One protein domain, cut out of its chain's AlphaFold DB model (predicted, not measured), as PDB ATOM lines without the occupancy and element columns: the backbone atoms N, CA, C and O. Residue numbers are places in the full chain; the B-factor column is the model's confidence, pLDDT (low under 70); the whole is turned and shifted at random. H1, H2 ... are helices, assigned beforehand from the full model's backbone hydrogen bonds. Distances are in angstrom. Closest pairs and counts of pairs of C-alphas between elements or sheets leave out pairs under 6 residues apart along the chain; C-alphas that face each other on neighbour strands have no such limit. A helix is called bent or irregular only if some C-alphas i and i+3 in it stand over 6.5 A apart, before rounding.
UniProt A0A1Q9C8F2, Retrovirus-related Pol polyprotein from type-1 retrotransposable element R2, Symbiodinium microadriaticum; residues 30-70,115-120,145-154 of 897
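What this domain is: This is residues 30 to 70, 115 to 120 and 145 to 154 of the 897 residues of the protein "Retrovirus-related Pol polyprotein from type-1 retrotransposable element R2" of Symbiodinium microadriaticum (UniProt A0A1Q9C8F2). One long helix, H1, is bent into an open L, with one short helix beside each arm: H3 alongside the first part of arm H1a, and H2 near arm H1b. The corner of the L and the stretch around it, residues 42 to 60, stand free. Look for 57 printed residues with three named helices, in the order H1, H2, H3, and no named strand; the class is all helix. The whole is extended, with a radius of gyration of the C-alphas of 18.7 A and spans of 56 by 23 by 15 A.

How they stand to each other: Begin at H1, residues 31 to 70, assigned as one helix by its hydrogen bonds but bent: C-alphas 53 and 56 are 7.5 A apart. Its arms, H1a of residues 31 to 53 and H1b of residues 56 to 70, stand about perpendicular, at 75 degrees. Near H1b you find H2, residues 115 to 120, close but not clearly touching; their closest C-alphas, of Leu 64 and Asn 117, are 6.2 A apart. They run opposite ways at a shallow tilt of 10 degrees. H3, residues 145 to 154, touches H1a, which meets it with residues 33 to 40 alone; the closest C-alphas, of Glu 33 and Ala 150, are 5.9 A apart. These two run opposite ways at a shallow tilt of 26 degrees. H2 is apart from H1a and from H3, and H1b is apart from H3. Each O i to N i+4 pair is within hydrogen-bond range in H1b, H2 and H3, and 18 of 19 are in H1a.

Where its parts are: Find C-alpha 31 at (225.103, 124.170, 279.736); from there H1a runs 34.3 A to C-alpha 53. H1b runs 21.0 A from C-alpha 56 to C-alpha 70 at (182.529, 111.854, 254.731). H2 measures 8.7 A, and H3 runs 14.3 A to C-alpha 154 at (221.773, 113.328, 276.705).

The domain as a whole: The C-alphas farthest apart, of Glu 31 and Met 115, are 56.6 A apart. Residues 71 to 114 are not printed, with 14.5 A between C-alphas 70 and 115; residues 121 to 144 are not printed either, with 35.0 A between C-alphas 120 and 145. Mean pLDDT of the printed part is 71.5, and 20 residues are under 70, among them 64 to 70.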
ATOM      1  N   PRO A  30     223.075 120.006 281.044       76.88
ATOM      2  CA  PRO A  30     224.402 120.587 280.915       76.88
ATOM      3  C   PRO A  30     224.356 121.836 280.020       76.88
ATOM      4  O   PRO A  30     223.533 121.952 279.106       76.88
ATOM      5  N   GLU A  31     225.218 122.817 280.305       74.31
ATOM      6  CA  GLU A  31     225.103 124.170 279.736       74.31
ATOM      7  C   GLU A  31     225.092 124.201 278.202       74.31
ATOM      8  O   GLU A  31     224.444 125.065 277.602       74.31
ATOM      9  N   ARG A  32     225.784 123.250 277.566       74.88
ATOM     10  CA  ARG A  32     225.903 123.148 276.111       74.88
ATOM     11  C   ARG A  32     224.583 122.723 275.462       74.88
ATOM     12  O   ARG A  32     224.133 123.362 274.513       74.88
ATOM     13  N   GLU A  33     223.940 121.691 275.992       74.00
ATOM     14  CA  GLU A  33     222.650 121.171 275.539       74.00
ATOM     15  C   GLU A  33     221.528 122.147 275.910       74.00
ATOM     16  O   GLU A  33     220.644 122.418 275.096       74.00
ATOM     17  N   ALA A  34     221.610 122.774 277.088       74.69
ATOM     18  CA  ALA A  34     220.692 123.832 277.497       74.69
ATOM     19  C   ALA A  34     220.735 125.036 276.537       74.69
ATOM     20  O   ALA A  34     219.692 125.608 276.219       74.69
ATOM     21  N   ALA A  35     221.918 125.422 276.042       76.94
ATOM     22  CA  ALA A  35     222.060 126.490 275.052       76.94
ATOM     23  C   ALA A  35     221.455 126.119 273.686       76.94
ATOM     24  O   ALA A  35     220.763 126.944 273.090       76.94
ATOM     25  N   ALA A  36     221.650 124.880 273.225       74.88
ATOM     26  CA  ALA A  36     221.053 124.389 271.980       74.88
ATOM     27  C   ALA A  36     219.515 124.358 272.049       74.88
ATOM     28  O   ALA A  36     218.839 124.812 271.127       74.88
ATOM     29  N   VAL A  37     218.957 123.906 273.178       72.75
ATOM     30  CA  VAL A  37     217.505 123.885 273.411       72.75
ATOM     31  C   VAL A  37     216.925 125.305 273.476       72.75
ATOM     32  O   VAL A  37     215.846 125.533 272.932       72.75
ATOM     33  N   ARG A  38     217.633 126.287 274.062       77.88
ATOM     34  CA  ARG A  38     217.202 127.704 274.037       77.88
ATOM     35  C   ARG A  38     217.070 128.235 272.612       77.88
ATOM     36  O   ARG A  38     216.024 128.780 272.273       77.88
ATOM     37  N   ALA A  39     218.092 128.031 271.784       78.25
ATOM     38  CA  ALA A  39     218.101 128.515 270.404       78.25
ATOM     39  C   ALA A  39     216.993 127.868 269.547       78.25
ATOM     40  O   ALA A  39     216.323 128.552 268.772       78.25
ATOM     41  N   ALA A  40     216.746 126.566 269.726       75.25
ATOM     42  CA  ALA A  40     215.669 125.858 269.033       75.25
ATOM     43  C   ALA A  40     214.272 126.361 269.450       75.25
ATOM     44  O   ALA A  40     213.391 126.532 268.607       75.25
ATOM     45  N   LEU A  41     214.071 126.651 270.742       75.06
ATOM     46  CA  LEU A  41     212.809 127.191 271.260       75.06
ATOM     47  C   LEU A  41     212.532 128.624 270.778       75.06
ATOM     48  O   LEU A  41     211.370 128.973 270.577       75.06
ATOM     49  N   GLU A  42     213.562 129.447 270.576       78.75
ATOM     50  CA  GLU A  42     213.419 130.788 269.992       78.75
ATOM     51  C   GLU A  42     212.984 130.718 268.523       78.75
ATOM     52  O   GLU A  42     211.976 131.322 268.157       78.75
ATOM     53  N   ARG A  43     213.647 129.889 267.708       77.12
ATOM     54  CA  ARG A  43     213.256 129.668 266.302       77.12
ATOM     55  C   ARG A  43     211.842 129.103 266.170       77.12
ATOM     56  O   ARG A  43     211.080 129.525 265.306       77.12
ATOM     57  N   TRP A  44     211.454 128.191 267.064       75.19
ATOM     58  CA  TRP A  44     210.092 127.656 267.113       75.19
ATOM     59  C   TRP A  44     209.032 128.741 267.365       75.19
ATOM     60  O   TRP A  44     207.950 128.698 266.777       75.19
ATOM     61  N   ARG A  45     209.330 129.738 268.212       75.00
ATOM     62  CA  ARG A  45     208.408 130.859 268.473       75.00
ATOM     63  C   ARG A  45     208.173 131.697 267.216       75.00
ATOM     64  O   ARG A  45     207.027 132.043 266.935       75.00
ATOM     65  N   GLU A  46     209.222 131.981 266.448       77.19
ATOM     66  CA  GLU A  46     209.132 132.739 265.191       77.19
ATOM     67  C   GLU A  46     208.367 131.965 264.104       77.19
ATOM     68  O   GLU A  46     207.456 132.506 263.471       77.19
ATOM     69  N   LEU A  47     208.663 130.671 263.950       74.69
ATOM     70  CA  LEU A  47     207.966 129.762 263.031       74.69
ATOM     71  C   LEU A  47     206.467 129.682 263.317       74.69
ATOM     72  O   LEU A  47     205.639 129.740 262.406       74.69
ATOM     73  N   ARG A  48     206.095 129.603 264.594       72.56
ATOM     74  CA  ARG A  48     204.693 129.523 264.997       72.56
ATOM     75  C   ARG A  48     203.899 130.762 264.593       72.56
ATOM     76  O   ARG A  48     202.765 130.617 264.146       72.56
ATOM     77  N   LEU A  49     204.480 131.957 264.707       75.38
ATOM     78  CA  LEU A  49     203.826 133.196 264.273       75.38
ATOM     79  C   LEU A  49     203.541 133.188 262.764       75.38
ATOM     80  O   LEU A  49     202.481 133.648 262.348       75.38
ATOM     81  N   ARG A  50     204.434 132.607 261.950       74.75
ATOM     82  CA  ARG A  50     204.222 132.430 260.501       74.75
ATOM     83  C   ARG A  50     203.120 131.403 260.200       74.75
ATOM     84  O   ARG A  50     202.291 131.639 259.328       74.75
ATOM     85  N   VAL A  51     203.058 130.299 260.949       69.75
ATOM     86  CA  VAL A  51     202.012 129.264 260.800       69.75
ATOM     87  C   VAL A  51     200.627 129.777 261.215       69.75
ATOM     88  O   VAL A  51     199.634 129.456 260.564       69.75
ATOM     89  N   GLU A  52     200.540 130.607 262.257       71.44
ATOM     90  CA  GLU A  52     199.288 131.246 262.695       71.44
ATOM     91  C   GLU A  52     198.652 132.111 261.594       71.44
ATOM     92  O   GLU A  52     197.432 132.118 261.449       71.44
ATOM     93  N   VAL A  53     199.464 132.777 260.765       75.31
ATOM     94  CA  VAL A  53     198.984 133.572 259.618       75.31
ATOM     95  C   VAL A  53     198.340 132.687 258.539       75.31
ATOM     96  O   VAL A  53     197.390 133.115 257.885       75.31
ATOM     97  N   LEU A  54     198.795 131.438 258.383       70.44
ATOM     98  CA  LEU A  54     198.283 130.480 257.393       70.44
ATOM     99  C   LEU A  54     197.145 129.582 257.916       70.44
ATOM    100  O   LEU A  54     196.504 128.879 257.129       70.44
ATOM    101  N   ARG A  55     196.860 129.605 259.227       71.88
ATOM    102  CA  ARG A  55     195.846 128.752 259.879       71.88
ATOM    103  C   ARG A  55     194.465 128.773 259.200       71.88
ATOM    104  O   ARG A  55     193.941 127.687 258.961       71.88
ATOM    105  N   PRO A  56     193.876 129.932 258.836       73.81
ATOM    106  CA  PRO A  56     192.524 129.962 258.273       73.81
ATOM    107  C   PRO A  56     192.413 129.226 256.931       73.81
ATOM    108  O   PRO A  56     191.371 128.647 256.626       73.81
ATOM    109  N   MET A  57     193.489 129.232 256.135       68.38
ATOM    110  CA  MET A  57     193.550 128.518 254.858       68.38
ATOM    111  C   MET A  57     193.713 127.010 255.052       68.38
ATOM    112  O   MET A  57     193.013 126.240 254.401       68.38
ATOM    113  N   LEU A  58     194.581 126.581 255.973       67.62
ATOM    114  CA  LEU A  58     194.774 125.158 256.283       67.62
ATOM    115  C   LEU A  58     193.487 124.520 256.833       67.62
ATOM    116  O   LEU A  58     193.119 123.421 256.432       67.62
ATOM    117  N   GLU A  59     192.745 125.241 257.679       71.25
ATOM    118  CA  GLU A  59     191.431 124.811 258.180       71.25
ATOM    119  C   GLU A  59     190.347 124.770 257.089       71.25
ATOM    120  O   GLU A  59     189.320 124.105 257.245       71.25
ATOM    121  N   HIS A  60     190.515 125.520 255.998       74.44
ATOM    122  CA  HIS A  60     189.605 125.478 254.855       74.44
ATOM    123  C   HIS A  60     189.903 124.279 253.942       74.44
ATOM    124  O   HIS A  60     188.973 123.562 253.578       74.44
ATOM    125  N   GLU A  61     191.181 124.008 253.659       69.94
ATOM    126  CA  GLU A  61     191.628 122.814 252.921       69.94
ATOM    127  C   GLU A  61     191.231 121.514 253.639       69.94
ATOM    128  O   GLU A  61     190.703 120.598 253.008       69.94
ATOM    129  N   ASP A  62     191.412 121.454 254.961       67.12
ATOM    130  CA  ASP A  62     191.067 120.278 255.770       67.12
ATOM    131  C   ASP A  62     189.551 120.024 255.790       67.12
ATOM    132  O   ASP A  62     189.098 118.891 255.639       67.12
ATOM    133  N   ARG A  63     188.735 121.088 255.853       71.56
ATOM    134  CA  ARG A  63     187.271 120.975 255.724       71.56
ATOM    135  C   ARG A  63     186.842 120.427 254.365       71.56
ATOM    136  O   ARG A  63     185.962 119.574 254.322       71.56
ATOM    137  N   LEU A  64     187.456 120.882 253.271       68.88
ATOM    138  CA  LEU A  64     187.152 120.374 251.928       68.88
ATOM    139  C   LEU A  64     187.555 118.898 251.779       68.88
ATOM    140  O   LEU A  64     186.794 118.114 251.208       68.88
ATOM    141  N   MET A  65     188.703 118.499 252.337       59.50
ATOM    142  CA  MET A  65     189.148 117.098 252.377       59.50
ATOM    143  C   MET A  65     188.216 116.215 253.208       59.50
ATOM    144  O   MET A  65     187.860 115.117 252.775       59.50
ATOM    145  N   GLN A  66     187.785 116.692 254.374       62.12
ATOM    146  CA  GLN A  66     186.902 115.945 255.260       62.12
ATOM    147  C   GLN A  66     185.501 115.774 254.652       62.12
ATOM    148  O   GLN A  66     184.953 114.675 254.683       62.12
ATOM    149  N   ASP A  67     184.972 116.803 253.986       64.94
ATOM    150  CA  ASP A  67     183.708 116.720 253.245       64.94
ATOM    151  C   ASP A  67     183.774 115.731 252.065       64.94
ATOM    152  O   ASP A  67     182.787 115.053 251.771       64.94
ATOM    153  N   ILE A  68     184.930 115.616 251.396       64.50
ATOM    154  CA  ILE A  68     185.170 114.609 250.346       64.50
ATOM    155  C   ILE A  68     185.169 113.189 250.937       64.50
ATOM    156  O   ILE A  68     184.604 112.273 250.336       64.50
ATOM    157  N   LEU A  69     185.774 113.002 252.114       57.12
ATOM    158  CA  LEU A  69     185.863 111.706 252.794       57.12
ATOM    159  C   LEU A  69     184.518 111.257 253.387       57.12
ATOM    160  O   LEU A  69     184.133 110.099 253.220       57.12
ATOM    161  N   ASP A  70     183.781 112.164 254.029       59.56
ATOM    162  CA  ASP A  70     182.529 111.854 254.731       59.56
ATOM    163  C   ASP A  70     181.359 111.581 253.771       59.56
ATOM    164  O   ASP A  70     180.452 110.806 254.087       59.56
ATOM    165  N   MET A 115     183.284 116.717 242.534       71.12
ATOM    166  CA  MET A 115     183.994 117.399 241.450       71.12
ATOM    167  C   MET A 115     184.149 118.900 241.714       71.12
ATOM    168  O   MET A 115     185.174 119.471 241.345       71.12
ATOM    169  N   GLN A 116     183.168 119.538 242.357       74.00
ATOM    170  CA  GLN A 116     183.237 120.940 242.767       74.00
ATOM    171  C   GLN A 116     184.285 121.151 243.866       74.00
ATOM    172  O   GLN A 116     185.206 121.938 243.664       74.00
ATOM    173  N   ASN A 117     184.211 120.391 244.963       68.50
ATOM    174  CA  ASN A 117     185.182 120.468 246.058       68.50
ATOM    175  C   ASN A 117     186.603 120.144 245.569       68.50
ATOM    176  O   ASN A 117     187.561 120.777 245.993       68.50
ATOM    177  N   HIS A 118     186.754 119.190 244.641       66.06
ATOM    178  CA  HIS A 118     188.051 118.868 244.042       66.06
ATOM    179  C   HIS A 118     188.616 120.020 243.196       66.06
ATOM    180  O   HIS A 118     189.814 120.286 243.265       66.06
ATOM    181  N   ARG A 119     187.778 120.727 242.422       73.38
ATOM    182  CA  ARG A 119     188.207 121.927 241.679       73.38
ATOM    183  C   ARG A 119     188.621 123.055 242.618       73.38
ATOM    184  O   ARG A 119     189.668 123.644 242.398       73.38
ATOM    185  N   GLU A 120     187.847 123.305 243.667       70.56
ATOM    186  CA  GLU A 120     188.143 124.344 244.662       70.56
ATOM    187  C   GLU A 120     189.456 124.046 245.408       70.56
ATOM    188  O   GLU A 120     190.282 124.930 245.616       70.56
ATOM    189  N   ASP A 145     215.099 118.228 264.175       72.31
ATOM    190  CA  ASP A 145     216.379 117.519 264.106       72.31
ATOM    191  C   ASP A 145     217.428 118.087 265.070       72.31
ATOM    192  O   ASP A 145     218.203 117.323 265.651       72.31
ATOM    193  N   GLU A 146     217.445 119.402 265.300       74.25
ATOM    194  CA  GLU A 146     218.289 120.023 266.331       74.25
ATOM    195  C   GLU A 146     217.906 119.537 267.741       74.25
ATOM    196  O   GLU A 146     218.782 119.155 268.524       74.25
ATOM    197  N   LEU A 147     216.606 119.457 268.048       69.00
ATOM    198  CA  LEU A 147     216.115 118.941 269.331       69.00
ATOM    199  C   LEU A 147     216.383 117.438 269.508       69.00
ATOM    200  O   LEU A 147     216.767 117.015 270.599       69.00
ATOM    201  N   LYS A 148     216.246 116.631 268.447       69.31
ATOM    202  CA  LYS A 148     216.599 115.199 268.479       69.31
ATOM    203  C   LYS A 148     218.086 114.982 268.737       69.31
ATOM    204  O   LYS A 148     218.435 114.146 269.559       69.31
ATOM    205  N   LYS A 149     218.969 115.772 268.116       74.00
ATOM    206  CA  LYS A 149     220.418 115.694 268.374       74.00
ATOM    207  C   LYS A 149     220.758 116.006 269.832       74.00
ATOM    208  O   LYS A 149     221.597 115.324 270.414       74.00
ATOM    209  N   ALA A 150     220.100 117.003 270.426       69.00
ATOM    210  CA  ALA A 150     220.259 117.309 271.847       69.00
ATOM    211  C   ALA A 150     219.739 116.164 272.739       69.00
ATOM    212  O   ALA A 150     220.395 115.786 273.707       69.00
ATOM    213  N   GLN A 151     218.600 115.562 272.384       69.69
ATOM    214  CA  GLN A 151     218.045 114.401 273.082       69.69
ATOM    215  C   GLN A 151     218.973 113.177 273.011       69.69
ATOM    216  O   GLN A 151     219.199 112.524 274.030       69.69
ATOM    217  N   ASP A 152     219.524 112.879 271.836       69.94
ATOM    218  CA  ASP A 152     220.420 111.743 271.623       69.94
ATOM    219  C   ASP A 152     221.736 111.911 272.394       69.94
ATOM    220  O   ASP A 152     222.218 110.953 272.996       69.94
ATOM    221  N   ALA A 153     222.285 113.130 272.457       72.25
ATOM    222  CA  ALA A 153     223.482 113.430 273.245       72.25
ATOM    223  C   ALA A 153     223.272 113.148 274.745       72.25
ATOM    224  O   ALA A 153     224.065 112.433 275.359       72.25
ATOM    225  N   VAL A 154     222.150 113.613 275.309       67.81
ATOM    226  CA  VAL A 154     221.773 113.328 276.705       67.81
ATOM    227  C   VAL A 154     221.520 111.832 276.915       67.81
ATOM    228  O   VAL A 154     221.878 111.271 277.950       67.81
TER     229      VAL A 154